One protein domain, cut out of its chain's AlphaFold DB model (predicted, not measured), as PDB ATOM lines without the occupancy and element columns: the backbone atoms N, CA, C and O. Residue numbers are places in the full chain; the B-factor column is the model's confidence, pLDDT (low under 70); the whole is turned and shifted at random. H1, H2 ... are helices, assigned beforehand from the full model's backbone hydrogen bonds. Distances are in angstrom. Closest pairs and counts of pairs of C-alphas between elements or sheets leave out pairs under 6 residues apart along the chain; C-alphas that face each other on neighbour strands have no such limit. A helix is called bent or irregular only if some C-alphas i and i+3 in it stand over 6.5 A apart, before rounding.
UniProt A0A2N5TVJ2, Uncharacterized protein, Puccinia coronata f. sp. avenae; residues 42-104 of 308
ATOM      1  N   PRO A  42      -2.314  -3.429 -26.562       35.78
ATOM      2  CA  PRO A  42      -1.983  -2.697 -27.765       35.78
ATOM      3  C   PRO A  42      -1.716  -3.741 -28.842       35.78
ATOM      4  O   PRO A  42      -0.687  -4.421 -28.831       35.78
ATOM      5  N   SER A  43      -2.657  -3.908 -29.766       37.62
ATOM      6  CA  SER A  43      -2.327  -4.576 -31.010       37.62
ATOM      7  C   SER A  43      -1.243  -3.726 -31.682       37.62
ATOM      8  O   SER A  43      -1.325  -2.490 -31.731       37.62
ATOM      9  N   ASN A  44      -0.199  -4.369 -32.208       42.56
ATOM     10  CA  ASN A  44       0.837  -3.671 -32.980       42.56
ATOM     11  C   ASN A  44       0.236  -2.861 -34.148       42.56
ATOM     12  O   ASN A  44       0.845  -1.897 -34.604       42.56
ATOM     13  N   VAL A  45      -0.977  -3.220 -34.585       42.50
ATOM     14  CA  VAL A  45      -1.735  -2.560 -35.653       42.50
ATOM     15  C   VAL A  45      -2.285  -1.192 -35.223       42.50
ATOM     16  O   VAL A  45      -2.233  -0.258 -36.013       42.50
ATOM     17  N   GLN A  46      -2.750  -1.026 -33.979       52.09
ATOM     18  CA  GLN A  46      -3.300   0.257 -33.493       52.09
ATOM     19  C   GLN A  46      -2.243   1.195 -32.910       52.09
ATOM     20  O   GLN A  46      -2.380   2.415 -32.959       52.09
ATOM     21  N   THR A  47      -1.154   0.635 -32.391       59.97
ATOM     22  CA  THR A  47      -0.100   1.434 -31.747       59.97
ATOM     23  C   THR A  47       0.801   2.116 -32.771       59.97
ATOM     24  O   THR A  47       1.374   3.163 -32.489       59.97
ATOM     25  N   LEU A  48       0.931   1.544 -33.972       67.12
ATOM     26  CA  LEU A  48       1.814   2.066 -35.009       67.12
ATOM     27  C   LEU A  48       1.378   3.449 -35.534       67.12
ATOM     28  O   LEU A  48       2.216   4.348 -35.499       67.12
ATOM     29  N   PRO A  49       0.113   3.680 -35.941       75.06
ATOM     30  CA  PRO A  49      -0.328   5.012 -36.357       75.06
ATOM     31  C   PRO A  49      -0.189   6.061 -35.247       75.06
ATOM     32  O   PRO A  49       0.247   7.179 -35.511       75.06
ATOM     33  N   PHE A  50      -0.501   5.694 -33.998       77.62
ATOM     34  CA  PHE A  50      -0.347   6.586 -32.848       77.62
ATOM     35  C   PHE A  50       1.120   6.971 -32.621       77.62
ATOM     36  O   PHE A  50       1.442   8.153 -32.523       77.62
ATOM     37  N   VAL A  51       2.020   5.985 -32.579       74.94
ATOM     38  CA  VAL A  51       3.454   6.214 -32.359       74.94
ATOM     39  C   VAL A  51       4.075   6.995 -33.515       74.94
ATOM     40  O   VAL A  51       4.900   7.867 -33.256       74.94
ATOM     41  N   GLU A  52       3.674   6.732 -34.761       78.00
ATOM     42  CA  GLU A  52       4.170   7.490 -35.916       78.00
ATOM     43  C   GLU A  52       3.664   8.936 -35.891       78.00
ATOM     44  O   GLU A  52       4.442   9.856 -36.117       78.00
ATOM     45  N   THR A  53       2.402   9.158 -35.516       80.50
ATOM     46  CA  THR A  53       1.854  10.515 -35.352       80.50
ATOM     47  C   THR A  53       2.605  11.280 -34.266       80.50
ATOM     48  O   THR A  53       3.019  12.413 -34.490       80.50
ATOM     49  N   GLN A  54       2.826  10.661 -33.100       76.44
ATOM     50  CA  GLN A  54       3.589  11.273 -32.007       76.44
ATOM     51  C   GLN A  54       5.033  11.560 -32.413       76.44
ATOM     52  O   GLN A  54       5.579  12.597 -32.049       76.44
ATOM     53  N   LYS A  55       5.643  10.663 -33.189       76.12
ATOM     54  CA  LYS A  55       6.988  10.837 -33.725       76.12
ATOM     55  C   LYS A  55       7.053  12.046 -34.660       76.12
ATOM     56  O   LYS A  55       7.801  12.966 -34.361       76.12
ATOM     57  N   VAL A  56       6.224  12.098 -35.705       77.19
ATOM     58  CA  VAL A  56       6.206  13.209 -36.677       77.19
ATOM     59  C   VAL A  56       5.873  14.540 -35.996       77.19
ATOM     60  O   VAL A  56       6.594  15.518 -36.161       77.19
ATOM     61  N   PHE A  57       4.829  14.569 -35.163       75.19
ATOM     62  CA  PHE A  57       4.410  15.781 -34.453       75.19
ATOM     63  C   PHE A  57       5.497  16.335 -33.524       75.19
ATOM     64  O   PHE A  57       5.615  17.548 -33.345       75.19
ATOM     65  N   ALA A  58       6.273  15.453 -32.892       68.75
ATOM     66  CA  ALA A  58       7.241  15.849 -31.883       68.75
ATOM     67  C   ALA A  58       8.671  16.019 -32.434       68.75
ATOM     68  O   ALA A  58       9.442  16.781 -31.850       68.75
ATOM     69  N   GLU A  59       9.022  15.393 -33.565       71.81
ATOM     70  CA  GLU A  59      10.285  15.609 -34.291       71.81
ATOM     71  C   GLU A  59      10.437  17.064 -34.759       71.81
ATOM     72  O   GLU A  59      11.519  17.634 -34.624       71.81
ATOM     73  N   GLU A  60       9.347  17.695 -35.211       68.25
ATOM     74  CA  GLU A  60       9.328  19.111 -35.614       68.25
ATOM     75  C   GLU A  60       9.541  20.084 -34.440       68.25
ATOM     76  O   GLU A  60       9.803  21.267 -34.647       68.25
ATOM     77  N   ARG A  61       9.397  19.611 -33.193       71.75
ATOM     78  CA  ARG A  61       9.239  20.472 -32.008       71.75
ATOM     79  C   ARG A  61      10.219  20.191 -30.870       71.75
ATOM     80  O   ARG A  61      10.265  20.970 -29.922       71.75
ATOM     81  N   SER A  62      10.976  19.093 -30.913       70.50
ATOM     82  CA  SER A  62      11.825  18.670 -29.793       70.50
ATOM     83  C   SER A  62      13.142  18.046 -30.240       70.50
ATOM     84  O   SER A  62      13.171  16.942 -30.784       70.50
ATOM     85  N   GLU A  63      14.259  18.693 -29.894       69.75
ATOM     86  CA  GLU A  63      15.609  18.163 -30.138       69.75
ATOM     87  C   GLU A  63      15.882  16.840 -29.397       69.75
ATOM     88  O   GLU A  63      16.695  16.029 -29.838       69.75
ATOM     89  N   VAL A  64      15.183  16.586 -28.285       69.00
ATOM     90  CA  VAL A  64      15.373  15.394 -27.435       69.00
ATOM     91  C   VAL A  64      14.922  14.113 -28.140       69.00
ATOM     92  O   VAL A  64      15.391  13.021 -27.813       69.00
ATOM     93  N   LEU A  65      14.017  14.232 -29.112       72.25
ATOM     94  CA  LEU A  65      13.450  13.101 -29.843       72.25
ATOM     95  C   LEU A  65      14.228  12.759 -31.108       72.25
ATOM     96  O   LEU A  65      13.895  11.780 -31.769       72.25
ATOM     97  N   TRP A  66      15.310  13.478 -31.388       73.88
ATOM     98  CA  TRP A  66      16.280  13.106 -32.405       73.88
ATOM     99  C   TRP A  66      17.308  12.112 -31.856       73.88
ATOM    100  O   TRP A  66      17.576  12.034 -30.647       73.88
ATOM    101  N   ASN A  67      17.884  11.298 -32.740       74.75
ATOM    102  CA  ASN A  67      19.089  10.547 -32.403       74.75
ATOM    103  C   ASN A  67      20.238  11.521 -32.066       74.75
ATOM    104  O   ASN A  67      20.172  12.712 -32.367       74.75
ATOM    105  N   GLN A  68      21.297  11.031 -31.416       74.19
ATOM    106  CA  GLN A  68      22.406  11.889 -30.966       74.19
ATOM    107  C   GLN A  68      23.046  12.697 -32.110       74.19
ATOM    108  O   GLN A  68      23.518  13.804 -31.881       74.19
ATOM    109  N   SER A  69      23.021  12.165 -33.335       79.56
ATOM    110  CA  SER A  69      23.557  12.805 -34.537       79.56
ATOM    111  C   SER A  69      22.579  13.749 -35.253       79.56
ATOM    112  O   SER A  69      22.953  14.308 -36.276       79.56
ATOM    113  N   LYS A  70      21.339  13.919 -34.767       76.75
ATOM    114  CA  LYS A  70      20.258  14.693 -35.418       76.75
ATOM    115  C   LYS A  70      19.994  14.311 -36.888       76.75
ATOM    116  O   LYS A  70      19.576  15.137 -37.687       76.75
ATOM    117  N   THR A  71      20.221  13.049 -37.251       78.94
ATOM    118  CA  THR A  71      20.036  12.541 -38.627       78.94
ATOM    119  C   THR A  71      18.715  11.809 -38.833       78.94
ATOM    120  O   THR A  71      18.250  11.688 -39.961       78.94
ATOM    121  N   ALA A  72      18.111  11.306 -37.759       74.19
ATOM    122  CA  ALA A  72      16.809  10.649 -37.773       74.19
ATOM    123  C   ALA A  72      16.154  10.781 -36.396       74.19
ATOM    124  O   ALA A  72      16.857  10.834 -35.378       74.19
ATOM    125  N   GLY A  73      14.825  10.790 -36.335       73.31
ATOM    126  CA  GLY A  73      14.145  10.726 -35.049       73.31
ATOM    127  C   GLY A  73      14.246   9.357 -34.386       73.31
ATOM    128  O   GLY A  73      14.511   8.321 -35.005       73.31
ATOM    129  N   ARG A  74      14.098   9.360 -33.064       74.44
ATOM    130  CA  ARG A  74      14.222   8.174 -32.220       74.44
ATOM    131  C   ARG A  74      13.097   7.193 -32.514       74.44
ATOM    132  O   ARG A  74      11.949   7.560 -32.750       74.44
ATOM    133  N   ASN A  75      13.413   5.909 -32.396       74.00
ATOM    134  CA  ASN A  75      12.409   4.858 -32.469       74.00
ATOM    135  C   ASN A  75      11.523   4.882 -31.209       74.00
ATOM    136  O   ASN A  75      11.822   4.237 -30.202       74.00
ATOM    137  N   LEU A  76      10.414   5.623 -31.277       76.81
ATOM    138  CA  LEU A  76       9.460   5.749 -30.174       76.81
ATOM    139  C   LEU A  76       8.686   4.458 -29.900       76.81
ATOM    140  O   LEU A  76       8.175   4.292 -28.795       76.81
ATOM    141  N   ARG A  77       8.640   3.511 -30.849       73.44
ATOM    142  CA  ARG A  77       7.915   2.243 -30.682       73.44
ATOM    143  C   ARG A  77       8.457   1.467 -29.490       73.44
ATOM    144  O   ARG A  77       7.687   1.050 -28.635       73.44
ATOM    145  N   GLN A  78       9.778   1.330 -29.391       74.06
ATOM    146  CA  GLN A  78      10.398   0.601 -28.282       74.06
ATOM    147  C   GLN A  78      10.188   1.304 -26.938       74.06
ATOM    148  O   GLN A  78       9.873   0.649 -25.946       74.06
ATOM    149  N   CYS A  79      10.345   2.630 -26.898       77.31
ATOM    150  CA  CYS A  79      10.122   3.417 -25.686       77.31
ATOM    151  C   CYS A  79       8.669   3.314 -25.216       77.31
ATOM    152  O   CYS A  79       8.429   3.057 -24.038       77.31
ATOM    153  N   PHE A  80       7.712   3.438 -26.136       78.06
ATOM    154  CA  PHE A  80       6.291   3.355 -25.832       78.06
ATOM    155  C   PHE A  80       5.883   1.944 -25.397       78.06
ATOM    156  O   PHE A  80       5.250   1.790 -24.355       78.06
ATOM    157  N   SER A  81       6.323   0.894 -26.103       76.19
ATOM    158  CA  SER A  81       6.090  -0.494 -25.681       76.19
ATOM    159  C   SER A  81       6.637  -0.759 -24.274       76.19
ATOM    160  O   SER A  81       5.936  -1.336 -23.444       76.19
ATOM    161  N   LYS A  82       7.853  -0.287 -23.959       78.38
ATOM    162  CA  LYS A  82       8.431  -0.405 -22.610       78.38
ATOM    163  C   LYS A  82       7.643   0.385 -21.564       78.38
ATOM    164  O   LYS A  82       7.443  -0.126 -20.466       78.38
ATOM    165  N   ALA A  83       7.179   1.589 -21.895       83.38
ATOM    166  CA  ALA A  83       6.359   2.405 -21.003       83.38
ATOM    167  C   ALA A  83       5.019   1.722 -20.683       83.38
ATOM    168  O   ALA A  83       4.644   1.644 -19.515       83.38
ATOM    169  N   VAL A  84       4.349   1.142 -21.684       80.38
ATOM    170  CA  VAL A  84       3.109   0.373 -21.489       80.38
ATOM    171  C   VAL A  84       3.354  -0.861 -20.617       80.38
ATOM    172  O   VAL A  84       2.592  -1.119 -19.684       80.38
ATOM    173  N   LEU A  85       4.433  -1.614 -20.866       80.38
ATOM    174  CA  LEU A  85       4.800  -2.764 -20.030       80.38
ATOM    175  C   LEU A  85       5.093  -2.351 -18.581       80.38
ATOM    176  O   LEU A  85       4.632  -3.014 -17.650       80.38
ATOM    177  N   LEU A  86       5.820  -1.248 -18.376       84.81
ATOM    178  CA  LEU A  86       6.097  -0.712 -17.044       84.81
ATOM    179  C   LEU A  86       4.810  -0.276 -16.341       84.81
ATOM    180  O   LEU A  86       4.603  -0.644 -15.188       84.81
ATOM    181  N   HIS A  87       3.933   0.452 -17.032       85.00
ATOM    182  CA  HIS A  87       2.649   0.885 -16.489       85.00
ATOM    183  C   HIS A  87       1.812  -0.309 -16.015       85.00
ATOM    184  O   HIS A  87       1.351  -0.334 -14.878       85.00
ATOM    185  N   ARG A  88       1.708  -1.363 -16.830       81.12
ATOM    186  CA  ARG A  88       1.012  -2.605 -16.454       81.12
ATOM    187  C   ARG A  88       1.651  -3.307 -15.266       81.12
ATOM    188  O   ARG A  88       0.944  -3.789 -14.388       81.12
ATOM    189  N   LYS A  89       2.984  -3.342 -15.212       84.12
ATOM    190  CA  LYS A  89       3.713  -3.892 -14.065       84.12
ATOM    191  C   LYS A  89       3.411  -3.108 -12.787       84.12
ATOM    192  O   LYS A  89       3.289  -3.716 -11.728       84.12
ATOM    193  N   LEU A  90       3.286  -1.784 -12.876       89.06
ATOM    194  CA  LEU A  90       2.886  -0.942 -11.749       89.06
ATOM    195  C   LEU A  90       1.437  -1.218 -11.332       89.06
ATOM    196  O   LEU A  90       1.203  -1.399 -10.143       89.06
ATOM    197  N   LEU A  91       0.498  -1.351 -12.275       86.19
ATOM    198  CA  LEU A  91      -0.885  -1.746 -11.967       86.19
ATOM    199  C   LEU A  91      -0.952  -3.105 -11.258       86.19
ATOM    200  O   LEU A  91      -1.641  -3.232 -10.248       86.19
ATOM    201  N   GLY A  92      -0.191  -4.095 -11.738       84.50
ATOM    202  CA  GLY A  92      -0.074  -5.404 -11.090       84.50
ATOM    203  C   GLY A  92       0.437  -5.286  -9.654       84.50
ATOM    204  O   GLY A  92      -0.211  -5.770  -8.733       84.50
ATOM    205  N   LYS A  93       1.525  -4.532  -9.447       88.94
ATOM    206  CA  LYS A  93       2.084  -4.267  -8.111       88.94
ATOM    207  C   LYS A  93       1.105  -3.561  -7.178       88.94
ATOM    208  O   LYS A  93       1.055  -3.899  -6.001       88.94
ATOM    209  N   THR A  94       0.334  -2.597  -7.678       91.06
ATOM    210  CA  THR A  94      -0.716  -1.940  -6.890       91.06
ATOM    211  C   THR A  94      -1.767  -2.953  -6.448       91.06
ATOM    212  O   THR A  94      -2.120  -2.989  -5.271       91.06
ATOM    213  N   GLY A  95      -2.212  -3.822  -7.361       87.62
ATOM    214  CA  GLY A  95      -3.109  -4.929  -7.035       87.62
ATOM    215  C   GLY A  95      -2.519  -5.856  -5.971       87.62
ATOM    216  O   GLY A  95      -3.187  -6.155  -4.987       87.62
ATOM    217  N   ASP A  96      -1.252  -6.249  -6.108       88.19
ATOM    218  CA  ASP A  96      -0.572  -7.126  -5.149       88.19
ATOM    219  C   ASP A  96      -0.498  -6.509  -3.749       88.19
ATOM    220  O   ASP A  96      -0.743  -7.203  -2.760       88.19
ATOM    221  N   VAL A  97      -0.215  -5.204  -3.651       93.88
ATOM    222  CA  VAL A  97      -0.223  -4.472  -2.376       93.88
ATOM    223  C   VAL A  97      -1.616  -4.497  -1.754       93.88
ATOM    224  O   VAL A  97      -1.740  -4.836  -0.577       93.88
ATOM    225  N   VAL A  98      -2.668  -4.199  -2.524       91.62
ATOM    226  CA  VAL A  98      -4.058  -4.236  -2.037       91.62
ATOM    227  C   VAL A  98      -4.431  -5.642  -1.567       91.62
ATOM    228  O   VAL A  98      -4.913  -5.808  -0.449       91.62
ATOM    229  N   HIS A  99      -4.167  -6.669  -2.376       90.50
ATOM    230  CA  HIS A  99      -4.508  -8.052  -2.044       90.50
ATOM    231  C   HIS A  99      -3.760  -8.566  -0.815       90.50
ATOM    232  O   HIS A  99      -4.358  -9.245   0.015       90.50
ATOM    233  N   THR A 100      -2.476  -8.220  -0.683       92.19
ATOM    234  CA  THR A 100      -1.655  -8.607   0.473       92.19
ATOM    235  C   THR A 100      -2.125  -7.891   1.735       92.19
ATOM    236  O   THR A 100      -2.290  -8.527   2.770       92.19
ATOM    237  N   THR A 101      -2.404  -6.587   1.645       95.06
ATOM    238  CA  THR A 101      -2.865  -5.777   2.785       95.06
ATOM    239  C   THR A 101      -4.224  -6.249   3.302       95.06
ATOM    240  O   THR A 101      -4.442  -6.295   4.507       95.06
ATOM    241  N   LEU A 102      -5.130  -6.635   2.398       93.81
ATOM    242  CA  LEU A 102      -6.455  -7.157   2.744       93.81
ATOM    243  C   LEU A 102      -6.454  -8.655   3.101       93.81
ATOM    244  O   LEU A 102      -7.504  -9.186   3.453       93.81
ATOM    245  N   GLY A 103      -5.314  -9.348   2.994       92.62
ATOM    246  CA  GLY A 103      -5.209 -10.778   3.299       92.62
ATOM    247  C   GLY A 103      -6.060 -11.673   2.390       92.62
ATOM    248  O   GLY A 103      -6.581 -12.690   2.845       92.62
ATOM    249  N   LEU A 104      -6.241 -11.297   1.118       90.81
ATOM    250  CA  LEU A 104      -7.098 -12.051   0.200       90.81
ATOM    251  C   LEU A 104      -6.462 -13.394  -0.188       90.81
ATOM    252  O   LEU A 104      -5.289 -13.458  -0.565       90.81
TER     253      LEU A 104
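Overview. This is residues 42 to 104 of the 308 residues of an uncharacterized protein of Puccinia coronata f. sp. avenae (UniProt A0A2N5TVJ2). One long helix, H2, reaches out as an arm, and its first residues meet the shorter helix H1 partway along H1 at a steep slant, making a lopsided T. Beyond this meeting, the long link of residues 60 to 75 loops round at the end away from the arm, while residues 85 to 95 and 97 to 103 stick out free on the arm's side. The printed part has 63 residues with two named helices, H1 then H2 along the chain, and no named strand; the class is all helix. The whole is extended, with a radius of gyration of the C-alphas of 16.9 A, and spans 54 by 25 by 15 A, the arm making much of the length.

Arrangement. H2, residues 76 to 101, touches H1, residues 44 to 59, with 6 pairs of C-alphas within 8 A. The closest C-alphas of the two helices are those of Val 51 and Arg 77, 6.2 A apart. H2 touches with residues 76 to 80 alone, and H1 with residues 48 to 55 alone. Their lines stand at a steep tilt of 64 degrees, and they run opposite ways. In H2 every O i to N i+4 pair is within hydrogen-bond range; in H1, 10 of 12 are.

Along the chain. H2 runs 37.0 A from C-alpha 76 at (9.460, 5.749, -30.174) to C-alpha 101 at (-2.865, -5.777, 2.785). H1 runs 21.5 A from C-alpha 44 at (0.837, -3.671, -32.980) to C-alpha 59. H1 is neither bent nor irregular, but only just: C-alphas 46 and 49 are 6.3 A apart.

Size, cuts and confidence. The two C-alphas farthest apart, those of Thr 71 and Gly 103, are 54.2 A apart. The printed part has no cut, and H1 to H2 is a long link of 16 residues. Mean pLDDT of the printed part is 76.4; residues 42 to 48, 58, 60, and 63 to 64 are under 70.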